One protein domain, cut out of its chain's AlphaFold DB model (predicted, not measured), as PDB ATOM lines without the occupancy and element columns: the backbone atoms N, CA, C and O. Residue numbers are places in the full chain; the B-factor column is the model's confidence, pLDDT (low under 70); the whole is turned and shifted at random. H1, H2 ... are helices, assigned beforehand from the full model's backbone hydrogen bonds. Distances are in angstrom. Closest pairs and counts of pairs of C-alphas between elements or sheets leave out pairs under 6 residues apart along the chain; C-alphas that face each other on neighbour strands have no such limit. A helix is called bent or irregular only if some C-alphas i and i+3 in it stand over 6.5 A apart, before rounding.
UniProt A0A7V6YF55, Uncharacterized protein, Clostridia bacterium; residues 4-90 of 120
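AT A GLANCE: This is residues 4 to 90 of the 120 residues of an uncharacterized protein of Clostridia bacterium (UniProt A0A7V6YF55). Three helices, H1, H3 and H4, form a core in which each packs on the other two at a steep angle: long H4 crosses kinked H3, and short H1 packs on H4 and on the later part of H3. H2 stands near the first residues of H3, and residues 80 to 90 make a tail after H4. The printed part has 87 residues with four named helices, H1 to H4 in that order, and no named strand; the class is all helix. It is compact, with a radius of gyration of the C-alphas of 12.7 A and spans of 35 by 25 by 20 A.

HOW THE PARTS SIT: H1, residues 10 to 17, touches H4, residues 59 to 79, through residues 65 to 72 of H4 alone, at a steep tilt of 66 degrees, opposite ways; the closest C-alphas, of Pro 10 and Leu 68, are 4.4 A apart. H3, residues 38 to 54, is the hub, touching three helices. It touches H1 with residues 46 to 53 alone, closest at the C-alphas of Tyr 17 and Ile 50, 7.1 A. H2, residues 23 to 32, only just touches H3, with 3 pairs of C-alphas within 8 A; the closest are Tyr 30 and Met 41, 6.4 A. H3 and H4 touch at a steep tilt of 53 degrees, opposite ways, closest at the C-alphas of Glu 43 and Thr 66, 5.7 A. The helix packing is mostly crossed, with no touching pair at a shallow tilt. Every O i to N i+4 pair is within hydrogen-bond range in H1, H2 and H4, and 10 of 13 in H3.

IN THESE COORDINATES: H1 begins at C-alpha 10, (99.440, 121.174, 125.977), and is 10.6 A long; H2 is 14.3 A. H3, 22.9 A, is irregular, with C-alphas 48 and 51 7.3 A apart and a kink of 42 degrees near residue 48. H4, 30.0 A, ends at C-alpha 79, (96.138, 109.603, 118.459).

THE WHOLE: The farthest C-alphas, of Leu 56 and Lys 85, are 37.1 A apart. The printed part has no cut, and its three links between helices are tight. Mean pLDDT of the printed part is 92.8; residues 89 to 90 are under 70.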
ATOM      1  N   ARG A   4     103.665 131.199 135.099       92.00
ATOM      2  CA  ARG A   4     102.518 130.314 134.882       92.00
ATOM      3  C   ARG A   4     102.317 129.908 133.415       92.00
ATOM      4  O   ARG A   4     102.062 128.741 133.186       92.00
ATOM      5  N   TYR A   5     102.522 130.803 132.441       94.00
ATOM      6  CA  TYR A   5     102.377 130.480 131.009       94.00
ATOM      7  C   TYR A   5     103.610 129.798 130.415       94.00
ATOM      8  O   TYR A   5     103.495 128.984 129.503       94.00
ATOM      9  N   ARG A   6     104.800 130.089 130.954       93.44
ATOM     10  CA  ARG A   6     106.043 129.424 130.529       93.44
ATOM     11  C   ARG A   6     106.037 127.930 130.849       93.44
ATOM     12  O   ARG A   6     106.562 127.149 130.069       93.44
ATOM     13  N   LEU A   7     105.434 127.555 131.977       94.00
ATOM     14  CA  LEU A   7     105.382 126.175 132.473       94.00
ATOM     15  C   LEU A   7     104.131 125.396 132.030       94.00
ATOM     16  O   LEU A   7     103.944 124.260 132.469       94.00
ATOM     17  N   LEU A   8     103.259 125.992 131.209       96.12
ATOM     18  CA  LEU A   8     102.120 125.274 130.641       96.12
ATOM     19  C   LEU A   8     102.601 124.265 129.591       96.12
ATOM     20  O   LEU A   8     103.421 124.587 128.729       96.12
ATOM     21  N   THR A   9     102.043 123.060 129.672       97.94
ATOM     22  CA  THR A   9     102.108 122.027 128.632       97.94
ATOM     23  C   THR A   9     100.780 122.004 127.867       97.94
ATOM     24  O   THR A   9      99.810 122.598 128.356       97.94
ATOM     25  N   PRO A  10     100.699 121.336 126.704       98.56
ATOM     26  CA  PRO A  10      99.440 121.174 125.977       98.56
ATOM     27  C   PRO A  10      98.320 120.589 126.850       98.56
ATOM     28  O   PRO A  10      97.232 121.156 126.926       98.56
ATOM     29  N   GLU A  11      98.610 119.540 127.618       97.75
ATOM     30  CA  GLU A  11      97.645 118.869 128.500       97.75
ATOM     31  C   GLU A  11      97.137 119.810 129.591       97.75
ATOM     32  O   GLU A  11      95.941 119.874 129.859       97.75
ATOM     33  N   LYS A  12      98.038 120.587 130.205       97.19
ATOM     34  CA  LYS A  12      97.660 121.566 131.234       97.19
ATOM     35  C   LYS A  12      96.885 122.743 130.654       97.19
ATOM     36  O   LYS A  12      96.056 123.314 131.357       97.19
ATOM     37  N   ALA A  13      97.165 123.134 129.412       97.19
ATOM     38  CA  ALA A  13      96.380 124.149 128.721       97.19
ATOM     39  C   ALA A  13      94.958 123.632 128.474       97.19
ATOM     40  O   ALA A  13      94.002 124.305 128.851       97.19
ATOM     41  N   TRP A  14      94.811 122.412 127.952       97.69
ATOM     42  CA  TRP A  14      93.499 121.800 127.752       97.69
ATOM     43  C   TRP A  14      92.712 121.647 129.052       97.69
ATOM     44  O   TRP A  14      91.590 122.127 129.149       97.69
ATOM     45  N   GLN A  15      93.315 121.074 130.097       95.56
ATOM     46  CA  GLN A  15      92.659 120.921 131.402       95.56
ATOM     47  C   GLN A  15      92.165 122.251 131.978       95.56
ATOM     48  O   GLN A  15      91.150 122.292 132.666       95.56
ATOM     49  N   ARG A  16      92.898 123.337 131.721       95.06
ATOM     50  CA  ARG A  16      92.600 124.652 132.281       95.06
ATOM     51  C   ARG A  16      91.551 125.425 131.483       95.06
ATOM     52  O   ARG A  16      90.732 126.096 132.096       95.06
ATOM     53  N   TYR A  17      91.610 125.378 130.153       95.62
ATOM     54  CA  TYR A  17      90.767 126.211 129.283       95.62
ATOM     55  C   TYR A  17      89.720 125.416 128.498       95.62
ATOM     56  O   TYR A  17      88.849 126.015 127.887       95.62
ATOM     57  N   GLY A  18      89.771 124.085 128.511       92.69
ATOM     58  CA  GLY A  18      88.805 123.211 127.840       92.69
ATOM     59  C   GLY A  18      87.528 122.979 128.645       92.69
ATOM     60  O   GLY A  18      86.688 122.204 128.219       92.69
ATOM     61  N   TYR A  19      87.384 123.600 129.822       89.06
ATOM     62  CA  TYR A  19      86.177 123.556 130.663       89.06
ATOM     63  C   TYR A  19      85.589 122.155 130.912       89.06
ATOM     64  O   TYR A  19      84.393 122.001 131.136       89.06
ATOM     65  N   GLY A  20      86.438 121.123 130.902       86.50
ATOM     66  CA  GLY A  20      86.034 119.743 131.169       86.50
ATOM     67  C   GLY A  20      85.248 119.058 130.047       86.50
ATOM     68  O   GLY A  20      84.809 117.929 130.257       86.50
ATOM     69  N   VAL A  21      85.086 119.682 128.874       88.69
ATOM     70  CA  VAL A  21      84.468 119.013 127.719       88.69
ATOM     71  C   VAL A  21      85.454 118.057 127.039       88.69
ATOM     72  O   VAL A  21      86.671 118.151 127.228       88.69
ATOM     73  N   SER A  22      84.939 117.117 126.242       91.94
ATOM     74  CA  SER A  22      85.783 116.290 125.375       91.94
ATOM     75  C   SER A  22      86.285 117.085 124.167       91.94
ATOM     76  O   SER A  22      85.701 118.101 123.782       91.94
ATOM     77  N   VAL A  23      87.371 116.615 123.547       93.75
ATOM     78  CA  VAL A  23      87.904 117.229 122.321       93.75
ATOM     79  C   VAL A  23      86.895 117.099 121.180       93.75
ATOM     80  O   VAL A  23      86.692 118.049 120.433       93.75
ATOM     81  N   GLU A  24      86.208 115.962 121.075       92.12
ATOM     82  CA  GLU A  24      85.148 115.745 120.090       92.12
ATOM     83  C   GLU A  24      83.991 116.722 120.277       92.12
ATOM     84  O   GLU A  24      83.496 117.263 119.291       92.12
ATOM     85  N   PHE A  25      83.579 116.980 121.523       89.88
ATOM     86  CA  PHE A  25      82.520 117.946 121.808       89.88
ATOM     87  C   PHE A  25      82.950 119.361 121.425       89.88
ATOM     88  O   PHE A  25      82.214 120.051 120.728       89.88
ATOM     89  N   PHE A  26      84.156 119.769 121.827       92.94
ATOM     90  CA  PHE A  26      84.718 121.066 121.456       92.94
ATOM     91  C   PHE A  26      84.735 121.255 119.935       92.94
ATOM     92  O   PHE A  26      84.241 122.256 119.430       92.94
ATOM     93  N   ILE A  27      85.258 120.279 119.194       92.44
ATOM     94  CA  ILE A  27      85.339 120.358 117.734       92.44
ATOM     95  C   ILE A  27      83.933 120.390 117.108       92.44
ATOM     96  O   ILE A  27      83.697 121.180 116.196       92.44
ATOM     97  N   ALA A  28      82.995 119.571 117.599       88.56
ATOM     98  CA  ALA A  28      81.616 119.553 117.110       88.56
ATOM     99  C   ALA A  28      80.923 120.908 117.281       88.56
ATOM    100  O   ALA A  28      80.296 121.387 116.340       88.56
ATOM    101  N   ASP A  29      81.053 121.521 118.458       88.25
ATOM    102  CA  ASP A  29      80.424 122.803 118.788       88.25
ATOM    103  C   ASP A  29      80.824 123.897 117.788       88.25
ATOM    104  O   ASP A  29      79.979 124.552 117.174       88.25
ATOM    105  N   TYR A  30      82.123 124.006 117.511       90.69
ATOM    106  CA  TYR A  30      82.620 124.962 116.530       90.69
ATOM    107  C   TYR A  30      82.270 124.593 115.082       90.69
ATOM    108  O   TYR A  30      81.992 125.496 114.291       90.69
ATOM    109  N   PHE A  31      82.231 123.304 114.725       87.25
ATOM    110  CA  PHE A  31      81.758 122.880 113.403       87.25
ATOM    111  C   PHE A  31      80.295 123.255 113.165       87.25
ATOM    112  O   PHE A  31      79.973 123.774 112.096       87.25
ATOM    113  N   TYR A  32      79.414 123.053 114.150       84.50
ATOM    114  CA  TYR A  32      78.012 123.475 114.060       84.50
ATOM    115  C   TYR A  32      77.875 124.998 113.961       84.50
ATOM    116  O   TYR A  32      77.008 125.488 113.237       84.50
ATOM    117  N   ALA A  33      78.766 125.747 114.612       84.44
ATOM    118  CA  ALA A  33      78.855 127.200 114.482       84.44
ATOM    119  C   ALA A  33      79.462 127.678 113.140       84.44
ATOM    120  O   ALA A  33      79.530 128.884 112.897       84.44
ATOM    121  N   GLY A  34      79.887 126.759 112.263       87.56
ATOM    122  CA  GLY A  34      80.404 127.052 110.925       87.56
ATOM    123  C   GLY A  34      81.921 127.240 110.831       87.56
ATOM    124  O   GLY A  34      82.423 127.546 109.750       87.56
ATOM    125  N   SER A  35      82.668 127.043 111.920       89.44
ATOM    126  CA  SER A  35      84.133 127.038 111.889       89.44
ATOM    127  C   SER A  35      84.641 125.663 111.465       89.44
ATOM    128  O   SER A  35      84.242 124.657 112.036       89.44
ATOM    129  N   THR A  36      85.549 125.600 110.491       89.19
ATOM    130  CA  THR A  36      86.135 124.328 110.023       89.19
ATOM    131  C   THR A  36      87.646 124.236 110.218       89.19
ATOM    132  O   THR A  36      88.205 123.140 110.166       89.19
ATOM    133  N   ASP A  37      88.307 125.364 110.479       95.19
ATOM    134  CA  ASP A  37      89.737 125.427 110.753       95.19
ATOM    135  C   ASP A  37      90.018 125.297 112.259       95.19
ATOM    136  O   ASP A  37      89.536 126.080 113.077       95.19
ATOM    137  N   LEU A  38      90.812 124.290 112.636       95.50
ATOM    138  CA  LEU A  38      91.126 123.993 114.039       95.50
ATOM    139  C   LEU A  38      91.902 125.119 114.734       95.50
ATOM    140  O   LEU A  38      91.793 125.267 115.953       95.50
ATOM    141  N   TRP A  39      92.728 125.866 114.000       97.38
ATOM    142  CA  TRP A  39      93.467 126.982 114.577       97.38
ATOM    143  C   TRP A  39      92.511 128.122 114.920       97.38
ATOM    144  O   TRP A  39      92.536 128.596 116.058       97.38
ATOM    145  N   ASP A  40      91.615 128.475 114.003       96.81
ATOM    146  CA  ASP A  40      90.603 129.512 114.210       96.81
ATOM    147  C   ASP A  40      89.686 129.176 115.397       96.81
ATOM    148  O   ASP A  40      89.391 130.041 116.226       96.81
ATOM    149  N   MET A  41      89.299 127.902 115.554       96.31
ATOM    150  CA  MET A  41      88.558 127.426 116.734       96.31
ATOM    151  C   MET A  41      89.322 127.699 118.035       96.31
ATOM    152  O   MET A  41      88.767 128.234 118.995       96.31
ATOM    153  N   CYS A  42      90.609 127.344 118.077       97.81
ATOM    154  CA  CYS A  42      91.450 127.542 119.257       97.81
ATOM    155  C   CYS A  42      91.675 129.025 119.556       97.81
ATOM    156  O   CYS A  42      91.674 129.430 120.719       97.81
ATOM    157  N   GLU A  43      91.911 129.835 118.526       97.44
ATOM    158  CA  GLU A  43      92.147 131.265 118.677       97.44
ATOM    159  C   GLU A  43      90.912 131.959 119.241       97.44
ATOM    160  O   GLU A  43      91.025 132.678 120.239       97.44
ATOM    161  N   LYS A  44      89.741 131.691 118.654       96.25
ATOM    162  CA  LYS A  44      88.462 132.221 119.121       96.25
ATOM    163  C   LYS A  44      88.180 131.784 120.551       96.25
ATOM    164  O   LYS A  44      88.009 132.633 121.422       96.25
ATOM    165  N   HIS A  45      88.260 130.479 120.821       96.69
ATOM    166  CA  HIS A  45      87.997 129.934 122.150       96.69
ATOM    167  C   HIS A  45      88.853 130.592 123.226       96.69
ATOM    168  O   HIS A  45      88.339 131.057 124.241       96.69
ATOM    169  N   ILE A  46      90.168 130.655 123.012       97.56
ATOM    170  CA  ILE A  46      91.086 131.237 123.990       97.56
ATOM    171  C   ILE A  46      90.890 132.749 124.098       97.56
ATOM    172  O   ILE A  46      90.966 133.274 125.206       97.56
ATOM    173  N   SER A  47      90.621 133.454 123.000       95.12
ATOM    174  CA  SER A  47      90.379 134.900 123.035       95.12
ATOM    175  C   SER A  47      89.143 135.257 123.851       95.12
ATOM    176  O   SER A  47      89.212 136.178 124.664       95.12
ATOM    177  N   ASP A  48      88.074 134.478 123.705       93.19
ATOM    178  CA  ASP A  48      86.814 134.696 124.413       93.19
ATOM    179  C   ASP A  48      86.923 134.292 125.892       93.19
ATOM    180  O   ASP A  48      86.336 134.927 126.764       93.19
ATOM    181  N   ASN A  49      87.725 133.266 126.208       93.50
ATOM    182  CA  ASN A  49      87.667 132.614 127.518       93.50
ATOM    183  C   ASN A  49      88.854 132.850 128.453       93.50
ATOM    184  O   ASN A  49      88.711 132.692 129.667       93.50
ATOM    185  N   ILE A  50      90.034 133.226 127.949       94.38
ATOM    186  CA  ILE A  50      91.238 133.326 128.792       94.38
ATOM    187  C   ILE A  50      91.073 134.339 129.931       94.38
ATOM    188  O   ILE A  50      91.594 134.127 131.028       94.38
ATOM    189  N   TYR A  51      90.295 135.400 129.702       92.12
ATOM    190  CA  TYR A  51      90.004 136.418 130.705       92.12
ATOM    191  C   TYR A  51      89.206 135.868 131.893       92.12
ATOM    192  O   TYR A  51      89.476 136.245 133.031       92.12
ATOM    193  N   HIS A  52      88.277 134.937 131.663       90.94
ATOM    194  CA  HIS A  52      87.474 134.339 132.734       90.94
ATOM    195  C   HIS A  52      88.315 133.494 133.696       90.94
ATOM    196  O   HIS A  52      88.003 133.404 134.881       90.94
ATOM    197  N   VAL A  53      89.407 132.909 133.201       91.00
ATOM    198  CA  VAL A  53      90.295 132.055 133.997       91.00
ATOM    199  C   VAL A  53      91.419 132.865 134.653       91.00
ATOM    200  O   VAL A  53      91.835 132.568 135.776       91.00
ATOM    201  N   ASP A  54      91.944 133.872 133.951       91.88
ATOM    202  CA  ASP A  54      93.226 134.498 134.287       91.88
ATOM    203  C   ASP A  54      93.206 136.021 134.403       91.88
ATOM    204  O   ASP A  54      94.225 136.615 134.778       91.88
ATOM    205  N   GLY A  55      92.080 136.653 134.085       92.19
ATOM    206  CA  GLY A  55      91.985 138.095 133.921       92.19
ATOM    207  C   GLY A  55      92.788 138.585 132.717       92.19
ATOM    208  O   GLY A  55      92.929 137.904 131.702       92.19
ATOM    209  N   LEU A  56      93.328 139.800 132.811       93.12
ATOM    210  CA  LEU A  56      94.085 140.401 131.714       93.12
ATOM    211  C   LEU A  56      95.388 139.632 131.431       93.12
ATOM    212  O   LEU A  56      96.194 139.343 132.328       93.12
ATOM    213  N   VAL A  57      95.611 139.344 130.150       94.81
ATOM    214  CA  VAL A  57      96.789 138.643 129.626       94.81
ATOM    215  C   VAL A  57      97.423 139.422 128.485       94.81
ATOM    216  O   VAL A  57      96.743 140.163 127.774       94.81
ATOM    217  N   THR A  58      98.734 139.264 128.297       96.31
ATOM    218  CA  THR A  58      99.406 139.862 127.136       96.31
ATOM    219  C   THR A  58      99.078 139.089 125.857       96.31
ATOM    220  O   THR A  58      98.694 137.918 125.902       96.31
ATOM    221  N   VAL A  59      99.277 139.720 124.696       95.94
ATOM    222  CA  VAL A  59      99.113 139.064 123.384       95.94
ATOM    223  C   VAL A  59     100.001 137.821 123.268       95.94
ATOM    224  O   VAL A  59      99.557 136.783 122.786       95.94
ATOM    225  N   GLU A  60     101.232 137.891 123.772       97.00
ATOM    226  CA  GLU A  60     102.177 136.767 123.767       97.00
ATOM    227  C   GLU A  60     101.717 135.621 124.673       97.00
ATOM    228  O   GLU A  60     101.897 134.452 124.342       97.00
ATOM    229  N   GLU A  61     101.131 135.938 125.832       97.12
ATOM    230  CA  GLU A  61     100.577 134.939 126.749       97.12
ATOM    231  C   GLU A  61      99.362 134.250 126.136       97.12
ATOM    232  O   GLU A  61      99.290 133.022 126.165       97.12
ATOM    233  N   ARG A  62      98.462 135.021 125.515       97.38
ATOM    234  CA  ARG A  62      97.324 134.480 124.768       97.38
ATOM    235  C   ARG A  62      97.796 133.575 123.632       97.38
ATOM    236  O   ARG A  62      97.416 132.413 123.597       97.38
ATOM    237  N   SER A  63      98.704 134.057 122.782       97.69
ATOM    238  CA  SER A  63      99.263 133.282 121.666       97.69
ATOM    239  C   SER A  63      99.956 131.998 122.134       97.69
ATOM    240  O   SER A  63      99.786 130.935 121.534       97.69
ATOM    241  N   ARG A  64     100.700 132.049 123.245       97.62
ATOM    242  CA  ARG A  64     101.318 130.864 123.857       97.62
ATOM    243  C   ARG A  64     100.265 129.834 124.263       97.62
ATOM    244  O   ARG A  64     100.472 128.648 124.011       97.62
ATOM    245  N   VAL A  65      99.176 130.270 124.895       98.00
ATOM    246  CA  VAL A  65      98.076 129.387 125.301       98.00
ATOM    247  C   VAL A  65      97.373 128.806 124.081       98.00
ATOM    248  O   VAL A  65      97.237 127.590 124.028       98.00
ATOM    249  N   THR A  66      97.016 129.622 123.085       98.38
ATOM    250  CA  THR A  66      96.392 129.164 121.833       98.38
ATOM    251  C   THR A  66      97.226 128.080 121.157       98.38
ATOM    252  O   THR A  66      96.703 127.021 120.832       98.38
ATOM    253  N   ASN A  67      98.544 128.281 121.046       98.50
ATOM    254  CA  ASN A  67      99.452 127.284 120.479       98.50
ATOM    255  C   ASN A  67      99.454 125.961 121.255       98.50
ATOM    256  O   ASN A  67      99.408 124.893 120.654       98.50
ATOM    257  N   LEU A  68      99.520 126.013 122.589       98.56
ATOM    258  CA  LEU A  68      99.495 124.807 123.423       98.56
ATOM    259  C   LEU A  68      98.149 124.082 123.341       98.56
ATOM    260  O   LEU A  68      98.115 122.856 123.306       98.56
ATOM    261  N   PHE A  69      97.061 124.843 123.307       98.00
ATOM    262  CA  PHE A  69      95.704 124.326 123.198       98.00
ATOM    263  C   PHE A  69      95.495 123.622 121.850       98.00
ATOM    264  O   PHE A  69      95.081 122.467 121.813       98.00
ATOM    265  N   TYR A  70      95.916 124.264 120.758       98.50
ATOM    266  CA  TYR A  70      95.925 123.686 119.415       98.50
ATOM    267  C   TYR A  70      96.782 122.416 119.329       98.50
ATOM    268  O   TYR A  70      96.338 121.405 118.786       98.50
ATOM    269  N   GLN A  71      97.991 122.429 119.908       98.56
ATOM    270  CA  GLN A  71      98.865 121.250 119.948       98.56
ATOM    271  C   GLN A  71      98.203 120.068 120.657       98.56
ATOM    272  O   GLN A  71      98.302 118.944 120.172       98.56
ATOM    273  N   TYR A  72      97.512 120.305 121.773       98.44
ATOM    274  CA  TYR A  72      96.797 119.244 122.476       98.44
ATOM    275  C   TYR A  72      95.728 118.607 121.584       98.44
ATOM    276  O   TYR A  72      95.682 117.386 121.455       98.44
ATOM    277  N   ILE A  73      94.911 119.433 120.927       97.62
ATOM    278  CA  ILE A  73      93.838 118.966 120.042       97.62
ATOM    279  C   ILE A  73      94.407 118.195 118.849       97.62
ATOM    280  O   ILE A  73      93.906 117.122 118.520       97.62
ATOM    281  N   ARG A  74      95.483 118.683 118.221       98.12
ATOM    282  CA  ARG A  74      96.141 117.968 117.115       98.12
ATOM    283  C   ARG A  74      96.697 116.623 117.560       98.12
ATOM    284  O   ARG A  74      96.395 115.623 116.921       98.12
ATOM    285  N   ASN A  75      97.411 116.580 118.684       98.12
ATOM    286  CA  ASN A  75      97.923 115.328 119.241       98.12
ATOM    287  C   ASN A  75      96.786 114.343 119.553       98.12
ATOM    288  O   ASN A  75      96.925 113.145 119.318       98.12
ATOM    289  N   TYR A  76      95.653 114.843 120.055       96.94
ATOM    290  CA  TYR A  76      94.466 114.033 120.300       96.94
ATOM    291  C   TYR A  76      93.922 113.430 119.002       96.94
ATOM    292  O   TYR A  76      93.767 112.214 118.916       96.94
ATOM    293  N   ILE A  77      93.693 114.255 117.978       95.75
ATOM    294  CA  ILE A  77      93.210 113.821 116.660       95.75
ATOM    295  C   ILE A  77      94.144 112.773 116.052       95.75
ATOM    296  O   ILE A  77      93.694 111.720 115.600       95.75
ATOM    297  N   ASP A  78      95.449 113.033 116.082       97.06
ATOM    298  CA  ASP A  78      96.450 112.123 115.534       97.06
ATOM    299  C   ASP A  78      96.452 110.790 116.307       97.06
ATOM    300  O   ASP A  78      96.520 109.723 115.698       97.06
ATOM    301  N   SER A  79      96.262 110.817 117.634       96.44
ATOM    302  CA  SER A  79      96.138 109.603 118.459       96.44
ATOM    303  C   SER A  79      94.886 108.771 118.152       96.44
ATOM    304  O   SER A  79      94.873 107.564 118.393       96.44
ATOM    305  N   LYS A  80      93.844 109.402 117.597       95.56
ATOM    306  CA  LYS A  80      92.619 108.745 117.117       95.56
ATOM    307  C   LYS A  80      92.727 108.257 115.672       95.56
ATOM    308  O   LYS A  80      91.825 107.574 115.198       95.56
ATOM    309  N   GLY A  81      93.830 108.558 114.985       93.88
ATOM    310  CA  GLY A  81      94.050 108.166 113.595       93.88
ATOM    311  C   GLY A  81      93.460 109.132 112.566       93.88
ATOM    312  O   GLY A  81      93.326 108.743 111.410       93.88
ATOM    313  N   GLY A  82      93.126 110.365 112.962       92.38
ATOM    314  CA  GLY A  82      92.608 111.398 112.064       92.38
ATOM    315  C   GLY A  82      91.279 112.002 112.514       92.38
ATOM    316  O   GLY A  82      90.583 111.474 113.381       92.38
ATOM    317  N   LEU A  83      90.932 113.148 111.922       88.69
ATOM    318  CA  LEU A  83      89.718 113.897 112.263       88.69
ATOM    319  C   LEU A  83      88.443 113.135 111.867       88.69
ATOM    320  O   LEU A  83      87.438 113.202 112.565       88.69
ATOM    321  N   ASP A  84      88.501 112.368 110.778       86.25
ATOM    322  CA  ASP A  84      87.418 111.518 110.272       86.25
ATOM    323  C   ASP A  84      87.112 110.314 111.177       86.25
ATOM    324  O   ASP A  84      86.104 109.637 110.984       86.25
ATOM    325  N   LYS A  85      87.990 110.029 112.148       87.19
ATOM    326  CA  LYS A  85      87.832 108.953 113.135       87.19
ATOM    327  C   LYS A  85      87.233 109.425 114.453       87.19
ATOM    328  O   LYS A  85      87.030 108.605 115.344       87.19
ATOM    329  N   LEU A  86      86.974 110.723 114.598       85.50
ATOM    330  CA  LEU A  86      86.329 111.236 115.795       85.50
ATOM    331  C   LEU A  86      84.849 110.851 115.811       85.50
ATOM    332  O   LEU A  86      84.105 111.115 114.867       85.50
ATOM    333  N   GLU A  87      84.416 110.263 116.921       79.25
ATOM    334  CA  GLU A  87      83.005 110.006 117.186       79.25
ATOM    335  C   GLU A  87      82.365 111.282 117.740       79.25
ATOM    336  O   GLU A  87      82.457 111.597 118.928       79.25
ATOM    337  N   PHE A  88      81.732 112.058 116.861       73.06
ATOM    338  CA  PHE A  88      81.007 113.249 117.282       73.06
ATOM    339  C   PHE A  88      79.734 112.860 118.033       73.06
ATOM    340  O   PHE A  88      78.879 112.134 117.519       73.06
ATOM    341  N   ILE A  89      79.587 113.373 119.255       60.44
ATOM    342  CA  ILE A  89      78.430 113.082 120.102       60.44
ATOM    343  C   ILE A  89      77.237 113.932 119.637       60.44
ATOM    344  O   ILE A  89      76.924 114.972 120.211       60.44
ATOM    345  N   GLY A  90      76.569 113.490 118.567       55.38
ATOM    346  CA  GLY A  90      75.466 114.216 117.927       55.38
ATOM    347  C   GLY A  90      74.227 114.426 118.810       55.38
ATOM    348  O   GLY A  90      73.507 115.397 118.607       55.38
TER     349      GLY A  90